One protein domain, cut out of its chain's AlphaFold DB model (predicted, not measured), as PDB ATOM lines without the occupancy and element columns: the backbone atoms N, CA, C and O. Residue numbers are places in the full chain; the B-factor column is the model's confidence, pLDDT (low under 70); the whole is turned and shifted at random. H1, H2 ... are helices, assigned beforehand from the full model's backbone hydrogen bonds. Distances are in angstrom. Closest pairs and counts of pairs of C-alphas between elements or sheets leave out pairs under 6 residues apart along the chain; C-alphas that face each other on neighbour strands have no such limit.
ATOM      1  N   LEU A  45      59.176 -22.971   9.272       83.81
ATOM      2  CA  LEU A  45      58.090 -22.756  10.239       83.81
ATOM      3  C   LEU A  45      57.704 -21.278  10.364       83.81
ATOM      4  O   LEU A  45      56.517 -20.965  10.417       83.81
ATOM      5  N   LEU A  46      58.682 -20.368  10.366       88.88
ATOM      6  CA  LEU A  46      58.432 -18.926  10.364       88.88
ATOM      7  C   LEU A  46      57.695 -18.481   9.099       88.88
ATOM      8  O   LEU A  46      56.739 -17.714   9.194       88.88
ATOM      9  N   PHE A  47      58.101 -18.986   7.933       87.50
ATOM     10  CA  PHE A  47      57.425 -18.712   6.667       87.50
ATOM     11  C   PHE A  47      55.952 -19.148   6.716       87.50
ATOM     12  O   PHE A  47      55.066 -18.337   6.449       87.50
ATOM     13  N   TRP A  48      55.672 -20.382   7.147       92.81
ATOM     14  CA  TRP A  48      54.296 -20.870   7.306       92.81
ATOM     15  C   TRP A  48      53.503 -20.086   8.355       92.81
ATOM     16  O   TRP A  48      52.346 -19.742   8.113       92.81
ATOM     17  N   GLY A  49      54.118 -19.746   9.490       94.56
ATOM     18  CA  GLY A  49      53.496 -18.917  10.521       94.56
ATOM     19  C   GLY A  49      53.094 -17.536   9.999       94.56
ATOM     20  O   GLY A  49      51.992 -17.068  10.280       94.56
ATOM     21  N   LEU A  50      53.944 -16.912   9.179       94.44
ATOM     22  CA  LEU A  50      53.684 -15.603   8.575       94.44
ATOM     23  C   LEU A  50      52.563 -15.679   7.531       94.44
ATOM     24  O   LEU A  50      51.670 -14.832   7.536       94.44
ATOM     25  N   VAL A  51      52.551 -16.721   6.693       94.25
ATOM     26  CA  VAL A  51      51.460 -16.978   5.736       94.25
ATOM     27  C   VAL A  51      50.122 -17.127   6.466       94.25
ATOM     28  O   VAL A  51      49.150 -16.463   6.103       94.25
ATOM     29  N   ILE A  52      50.069 -17.931   7.533       93.75
ATOM     30  CA  ILE A  52      48.852 -18.120   8.337       93.75
ATOM     31  C   ILE A  52      48.421 -16.802   8.987       93.75
ATOM     32  O   ILE A  52      47.247 -16.442   8.913       93.75
ATOM     33  N   ALA A  53      49.353 -16.053   9.584       94.06
ATOM     34  CA  ALA A  53      49.059 -14.770  10.213       94.06
ATOM     35  C   ALA A  53      48.512 -13.741   9.210       94.06
ATOM     36  O   ALA A  53      47.565 -13.024   9.528       94.06
ATOM     37  N   ALA A  54      49.055 -13.690   7.991       93.06
ATOM     38  CA  ALA A  54      48.579 -12.804   6.934       93.06
ATOM     39  C   ALA A  54      47.144 -13.146   6.505       93.06
ATOM     40  O   ALA A  54      46.302 -12.251   6.406       93.06
ATOM     41  N   VAL A  55      46.841 -14.436   6.311       91.31
ATOM     42  CA  VAL A  55      45.482 -14.902   5.993       91.31
ATOM     43  C   VAL A  55      44.530 -14.604   7.148       91.31
ATOM     44  O   VAL A  55      43.454 -14.057   6.921       91.31
ATOM     45  N   ALA A  56      44.930 -14.892   8.387       89.44
ATOM     46  CA  ALA A  56      44.129 -14.605   9.571       89.44
ATOM     47  C   ALA A  56      43.845 -13.104   9.711       89.44
ATOM     48  O   ALA A  56      42.711 -12.730   9.986       89.44
ATOM     49  N   LEU A  57      44.830 -12.235   9.463       86.31
ATOM     50  CA  LEU A  57      44.650 -10.783   9.493       86.31
ATOM     51  C   LEU A  57      43.719 -10.308   8.371       86.31
ATOM     52  O   LEU A  57      42.862  -9.463   8.613       86.31
ATOM     53  N   ALA A  58      43.864 -10.850   7.159       86.25
ATOM     54  CA  ALA A  58      42.984 -10.537   6.038       86.25
ATOM     55  C   ALA A  58      41.541 -10.942   6.363       86.25
ATOM     56  O   ALA A  58      40.644 -10.107   6.307       86.25
ATOM     57  N   VAL A  59      41.328 -12.180   6.814       83.38
ATOM     58  CA  VAL A  59      40.016 -12.665   7.250       83.38
ATOM     59  C   VAL A  59      39.495 -11.834   8.416       83.38
ATOM     60  O   VAL A  59      38.355 -11.414   8.376       83.38
ATOM     61  N   MET A  60      40.305 -11.491   9.415       77.62
ATOM     62  CA  MET A  60      39.873 -10.657  10.541       77.62
ATOM     63  C   MET A  60      39.509  -9.231  10.108       77.62
ATOM     64  O   MET A  60      38.632  -8.621  10.706       77.62
ATOM     65  N   ARG A  61      40.143  -8.677   9.071       73.25
ATOM     66  CA  ARG A  61      39.805  -7.346   8.538       73.25
ATOM     67  C   ARG A  61      38.581  -7.367   7.634       73.25
ATOM     68  O   ARG A  61      37.833  -6.393   7.630       73.25
ATOM     69  N   LEU A  62      38.362  -8.459   6.906       68.94
ATOM     70  CA  LEU A  62      37.173  -8.650   6.078       68.94
ATOM     71  C   LEU A  62      35.953  -9.061   6.927       68.94
ATOM     72  O   LEU A  62      34.859  -8.554   6.703       68.94
ATOM     73  N   SER A  63      36.147  -9.902   7.944       61.44
ATOM     74  CA  SER A  63      35.124 -10.376   8.892       61.44
ATOM     75  C   SER A  63      34.922  -9.440  10.089       61.44
ATOM     76  O   SER A  63      33.873  -9.463  10.725       61.44
ATOM     77  N   GLY A  64      35.881  -8.557  10.381       52.00
ATOM     78  CA  GLY A  64      35.800  -7.530  11.432       52.00
ATOM     79  C   GLY A  64      34.813  -6.400  11.131       52.00
ATOM     80  O   GLY A  64      34.700  -5.459  11.911       52.00
ATOM     81  N   ARG A  65      34.081  -6.490  10.014       51.03
ATOM     82  CA  ARG A  65      32.895  -5.671   9.746       51.03
ATOM     83  C   ARG A  65      31.584  -6.360  10.156       51.03
ATOM     84  O   ARG A  65      30.528  -5.779   9.936       51.03
ATOM     85  N   GLY A  66      31.655  -7.563  10.735       55.41
ATOM     86  CA  GLY A  66      30.489  -8.362  11.116       55.41
ATOM     87  C   GLY A  66      30.399  -8.764  12.588       55.41
ATOM     88  O   GLY A  66      29.304  -8.697  13.113       55.41
ATOM     89  N   ASP A  67      31.492  -9.152  13.264       53.84
ATOM     90  CA  ASP A  67      31.309  -9.939  14.509       53.84
ATOM     91  C   ASP A  67      32.382  -9.781  15.603       53.84
ATOM     92  O   ASP A  67      32.535 -10.625  16.482       53.84
ATOM     93  N   THR A  68      33.135  -8.679  15.612       50.31
ATOM     94  CA  THR A  68      33.922  -8.294  16.810       50.31
ATOM     95  C   THR A  68      33.242  -7.196  17.625       50.31
ATOM     96  O   THR A  68      33.820  -6.653  18.564       50.31
ATOM     97  N   GLY A  69      32.005  -6.864  17.260       49.16
ATOM     98  CA  GLY A  69      31.175  -5.875  17.915       49.16
ATOM     99  C   GLY A  69      30.258  -6.518  18.935       49.16
ATOM    100  O   GLY A  69      29.052  -6.512  18.744       49.16
ATOM    101  N   THR A  70      30.843  -6.900  20.072       48.25
ATOM    102  CA  THR A  70      30.166  -6.776  21.364       48.25
ATOM    103  C   THR A  70      29.111  -7.881  21.628       48.25
ATOM    104  O   THR A  70      28.050  -7.929  21.032       48.25
ATOM    105  N   ALA A  71      29.332  -8.741  22.623       52.06
ATOM    106  CA  ALA A  71      28.295  -9.670  23.112       52.06
ATOM    107  C   ALA A  71      27.126  -8.960  23.852       52.06
ATOM    108  O   ALA A  71      26.220  -9.604  24.368       52.06
ATOM    109  N   VAL A  72      27.157  -7.624  23.931       52.59
ATOM    110  CA  VAL A  72      26.240  -6.765  24.706       52.59
ATOM    111  C   VAL A  72      25.112  -6.109  23.868       52.59
ATOM    112  O   VAL A  72      23.993  -6.044  24.367       52.59
ATOM    113  N   PRO A  73      25.299  -5.645  22.611       55.06
ATOM    114  CA  PRO A  73      24.270  -5.082  21.759       55.06
ATOM    115  C   PRO A  73      23.408  -6.188  21.181       55.06
ATOM    116  O   PRO A  73      22.210  -5.987  21.166       55.06
ATOM    117  N   ASP A  74      23.959  -7.351  20.811       61.03
ATOM    118  CA  ASP A  74      23.169  -8.454  20.243       61.03
ATOM    119  C   ASP A  74      22.128  -8.966  21.253       61.03
ATOM    120  O   ASP A  74      20.933  -9.021  20.974       61.03
ATOM    121  N   ALA A  75      22.541  -9.175  22.509       64.94
ATOM    122  CA  ALA A  75      21.631  -9.567  23.584       64.94
ATOM    123  C   ALA A  75      20.574  -8.490  23.912       64.94
ATOM    124  O   ALA A  75      19.427  -8.822  24.218       64.94
ATOM    125  N   LEU A  76      20.925  -7.200  23.843       69.31
ATOM    126  CA  LEU A  76      19.997  -6.090  24.098       69.31
ATOM    127  C   LEU A  76      19.044  -5.863  22.908       69.31
ATOM    128  O   LEU A  76      17.866  -5.554  23.098       69.31
ATOM    129  N   GLU A  77      19.532  -6.041  21.687       71.38
ATOM    130  CA  GLU A  77      18.798  -5.900  20.431       71.38
ATOM    131  C   GLU A  77      17.805  -7.055  20.241       71.38
ATOM    132  O   GLU A  77      16.632  -6.807  19.949       71.38
ATOM    133  N   GLU A  78      18.198  -8.286  20.573       76.06
ATOM    134  CA  GLU A  78      17.291  -9.433  20.668       76.06
ATOM    135  C   GLU A  78      16.204  -9.211  21.739       76.06
ATOM    136  O   GLU A  78      15.034  -9.563  21.544       76.06
ATOM    137  N   LEU A  79      16.554  -8.588  22.871       73.38
ATOM    138  CA  LEU A  79      15.586  -8.236  23.913       73.38
ATOM    139  C   LEU A  79      14.569  -7.191  23.436       73.38
ATOM    140  O   LEU A  79      13.371  -7.325  23.687       73.38
ATOM    141  N   ARG A  80      15.037  -6.153  22.730       73.81
ATOM    142  CA  ARG A  80      14.178  -5.108  22.150       73.81
ATOM    143  C   ARG A  80      13.236  -5.673  21.096       73.81
ATOM    144  O   ARG A  80      12.076  -5.270  21.058       73.81
ATOM    145  N   LEU A  81      13.708  -6.610  20.276       77.00
ATOM    146  CA  LEU A  81      12.882  -7.256  19.260       77.00
ATOM    147  C   LEU A  81      11.726  -8.048  19.894       77.00
ATOM    148  O   LEU A  81      10.601  -7.979  19.403       77.00
ATOM    149  N   ARG A  82      11.973  -8.742  21.014       77.62
ATOM    150  CA  ARG A  82      10.941  -9.481  21.768       77.62
ATOM    151  C   ARG A  82       9.956  -8.571  22.500       77.62
ATOM    152  O   ARG A  82       8.759  -8.840  22.482       77.62
ATOM    153  N   TYR A  83      10.431  -7.456  23.054       75.00
ATOM    154  CA  TYR A  83       9.561  -6.415  23.611       75.00
ATOM    155  C   TYR A  83       8.648  -5.800  22.536       75.00
ATOM    156  O   TYR A  83       7.448  -5.657  22.746       75.00
ATOM    157  N   ALA A  84       9.181  -5.503  21.344       80.31
ATOM    158  CA  ALA A  84       8.395  -4.966  20.231       80.31
ATOM    159  C   ALA A  84       7.361  -5.965  19.676       80.31
ATOM    160  O   ALA A  84       6.313  -5.553  19.186       80.31
ATOM    161  N   ARG A  85       7.635  -7.273  19.773       80.25
ATOM    162  CA  ARG A  85       6.664  -8.340  19.476       80.25
ATOM    163  C   ARG A  85       5.615  -8.534  20.576       80.25
ATOM    164  O   ARG A  85       4.653  -9.257  20.349       80.25
ATOM    165  N   GLY A  86       5.791  -7.906  21.741       77.44
ATOM    166  CA  GLY A  86       4.920  -8.079  22.905       77.44
ATOM    167  C   GLY A  86       5.106  -9.417  23.627       77.44
ATOM    168  O   GLY A  86       4.250  -9.800  24.414       77.44
ATOM    169  N   GLU A  87       6.203 -10.138  23.364       77.38
ATOM    170  CA  GLU A  87       6.518 -11.415  24.025       77.38
ATOM    171  C   GLU A  87       7.035 -11.217  25.461       77.38
ATOM    172  O   GLU A  87       7.024 -12.156  26.253       77.38
ATOM    173  N   ILE A  88       7.505 -10.008  25.793       77.25
ATOM    174  CA  ILE A  88       8.071  -9.641  27.098       77.25
ATOM    175  C   ILE A  88       7.428  -8.336  27.569       77.25
ATOM    176  O   ILE A  88       7.335  -7.377  26.800       77.25
ATOM    177  N   ASP A  89       7.032  -8.297  28.840       76.00
ATOM    178  CA  ASP A  89       6.424  -7.125  29.466       76.00
ATOM    179  C   ASP A  89       7.464  -6.057  29.854       76.00
ATOM    180  O   ASP A  89       8.669  -6.316  29.984       76.00
ATOM    181  N   LYS A  90       7.007  -4.818  30.038       73.06
ATOM    182  CA  LYS A  90       7.872  -3.653  30.265       73.06
ATOM    183  C   LYS A  90       8.718  -3.788  31.534       73.06
ATOM    184  O   LYS A  90       9.879  -3.370  31.528       73.06
ATOM    185  N   GLU A  91       8.180  -4.381  32.597       75.81
ATOM    186  CA  GLU A  91       8.893  -4.632  33.853       75.81
ATOM    187  C   GLU A  91      10.077  -5.595  33.664       75.81
ATOM    188  O   GLU A  91      11.171  -5.352  34.183       75.81
ATOM    189  N   GLU A  92       9.894  -6.660  32.882       73.31
ATOM    190  CA  GLU A  92      10.927  -7.670  32.643       73.31
ATOM    191  C   GLU A  92      12.027  -7.147  31.706       73.31
ATOM    192  O   GLU A  92      13.218  -7.401  31.926       73.31
ATOM    193  N   PHE A  93      11.654  -6.328  30.716       74.56
ATOM    194  CA  PHE A  93      12.611  -5.623  29.863       74.56
ATOM    195  C   PHE A  93      13.551  -4.724  30.682       74.56
ATOM    196  O   PHE A  93      14.763  -4.723  30.452       74.56
ATOM    197  N   GLN A  94      13.024  -3.984  31.663       75.75
ATOM    198  CA  GLN A  94      13.834  -3.085  32.491       75.75
ATOM    199  C   GLN A  94      14.799  -3.839  33.413       75.75
ATOM    200  O   GLN A  94      15.955  -3.432  33.527       75.75
ATOM    201  N   GLN A  95      14.375  -4.953  34.021       76.56
ATOM    202  CA  GLN A  95      15.261  -5.763  34.870       76.56
ATOM    203  C   GLN A  95      16.439  -6.342  34.082       76.56
ATOM    204  O   GLN A  95      17.588  -6.244  34.510       76.56
ATOM    205  N   ARG A  96      16.166  -6.909  32.904       70.00
ATOM    206  CA  ARG A  96      17.200  -7.507  32.051       70.00
ATOM    207  C   ARG A  96      18.122  -6.452  31.436       70.00
ATOM    208  O   ARG A  96      19.322  -6.683  31.344       70.00
ATOM    209  N   LYS A  97      17.591  -5.273  31.087       72.31
ATOM    210  CA  LYS A  97      18.398  -4.127  30.649       72.31
ATOM    211  C   LYS A  97      19.354  -3.661  31.753       72.31
ATOM    212  O   LYS A  97      20.527  -3.461  31.478       72.31
ATOM    213  N   ALA A  98      18.871  -3.526  32.988       74.81
ATOM    214  CA  ALA A  98      19.698  -3.118  34.124       74.81
ATOM    215  C   ALA A  98      20.763  -4.165  34.500       74.81
ATOM    216  O   ALA A  98      21.826  -3.803  34.995       74.81
ATOM    217  N   ALA A  99      20.495  -5.452  34.258       70.00
ATOM    218  CA  ALA A  99      21.464  -6.528  34.458       70.00
ATOM    219  C   ALA A  99      22.568  -6.565  33.384       70.00
ATOM    220  O   ALA A  99      23.658  -7.042  33.674       70.00
ATOM    221  N   LEU A 100      22.289  -6.079  32.168       65.00
ATOM    222  CA  LEU A 100      23.269  -5.973  31.077       65.00
ATOM    223  C   LEU A 100      24.118  -4.691  31.123       65.00
ATOM    224  O   LEU A 100      25.180  -4.657  30.513       65.00
ATOM    225  N   ASP A 101      23.638  -3.638  31.790       64.06
ATOM    226  CA  ASP A 101      24.302  -2.325  31.887       64.06
ATOM    227  C   ASP A 101      25.341  -2.251  33.031       64.06
ATOM    228  O   ASP A 101      25.859  -1.179  33.337       64.06
ATOM    229  N   LYS A 102      25.622  -3.380  33.697       49.75
ATOM    230  CA  LYS A 102      26.513  -3.502  34.859       49.75
ATOM    231  C   LYS A 102      27.678  -4.439  34.561       49.75
ATOM    232  O   LYS A 102      28.793  -4.127  35.034       49.75
TER     233      LYS A 102
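AT A GLANCE: This is residues 45 to 102 of the 102 residues of the protein "Membrane protein" of Antarctobacter heliothermus (UniProt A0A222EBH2). A lone long helix, H1, sticks out as an arm at one end, and at the other end a small helical hairpin, H2 and H3, folds back on itself; a loop joins the two parts. H1 makes much of the length, while H2 and H3 lie side by side and run opposite ways. The printed part has 58 residues with three named helices, H1, H2 and H3 in that order along the chain, and no named strand; the class is all helix. The whole is extended, with a radius of gyration of the C-alphas of 19.1 A, and its outline is a rod with spans of 57 by 23 by 13 A.

IN THESE COORDINATES: The printed part begins with H1, residues 45 to 63, whose first C-alpha, that of Leu 45, stands at (58.090, -22.756, 10.239). H1 is the longest helix, with 19 residues and 26.1 A from its first to its last C-alpha, which lies at (35.124, -10.376, 8.892). After 9 residues comes H2, residues 73 to 84, which measures 15.9 A from first to last C-alpha. After 5 more residues comes H3, residues 90 to 100, which measures 15.6 A and ends with C-alpha 100 at (23.269, -5.973, 31.077).

HOW THE PARTS SIT: H1 touches no helix. It is apart from H2, which follows it in the chain, and it is apart from H3. Residues 45 to 59, which belong to H1, stand free, and so do residues 61 to 67, of which 61 to 63 belong to H1. H2 and H3 touch, with 6 pairs of C-alphas within 8 A. Their closest C-alphas are those of Tyr 83 and Phe 93, 7.0 A apart. They run opposite ways at a shallow tilt of 2 degrees, with 10.8 A from centre to centre, and form a helical hairpin. In H1, H2 and H3 every pair of O i and N i+4 is within hydrogen-bond range.

THE WHOLE: The two C-alphas farthest apart are those of Leu 45 and Glu 91, at 57.5 A, and the first and last printed C-alphas, those of Leu 45 and Lys 102, are 44.4 A apart. Without the stretches that stand free, the body has 36 residues and spans 38 by 22 by 7 A. The printed part has no cut, and it ends at residue 102, the chain's last residue. The link from H1 to H2 is short, and the link from H2 to H3 is tight. The mean pLDDT of the printed part is 73.4; the model's confidence is low, under 70, at residues 62 to 76 and residues 100 to 102.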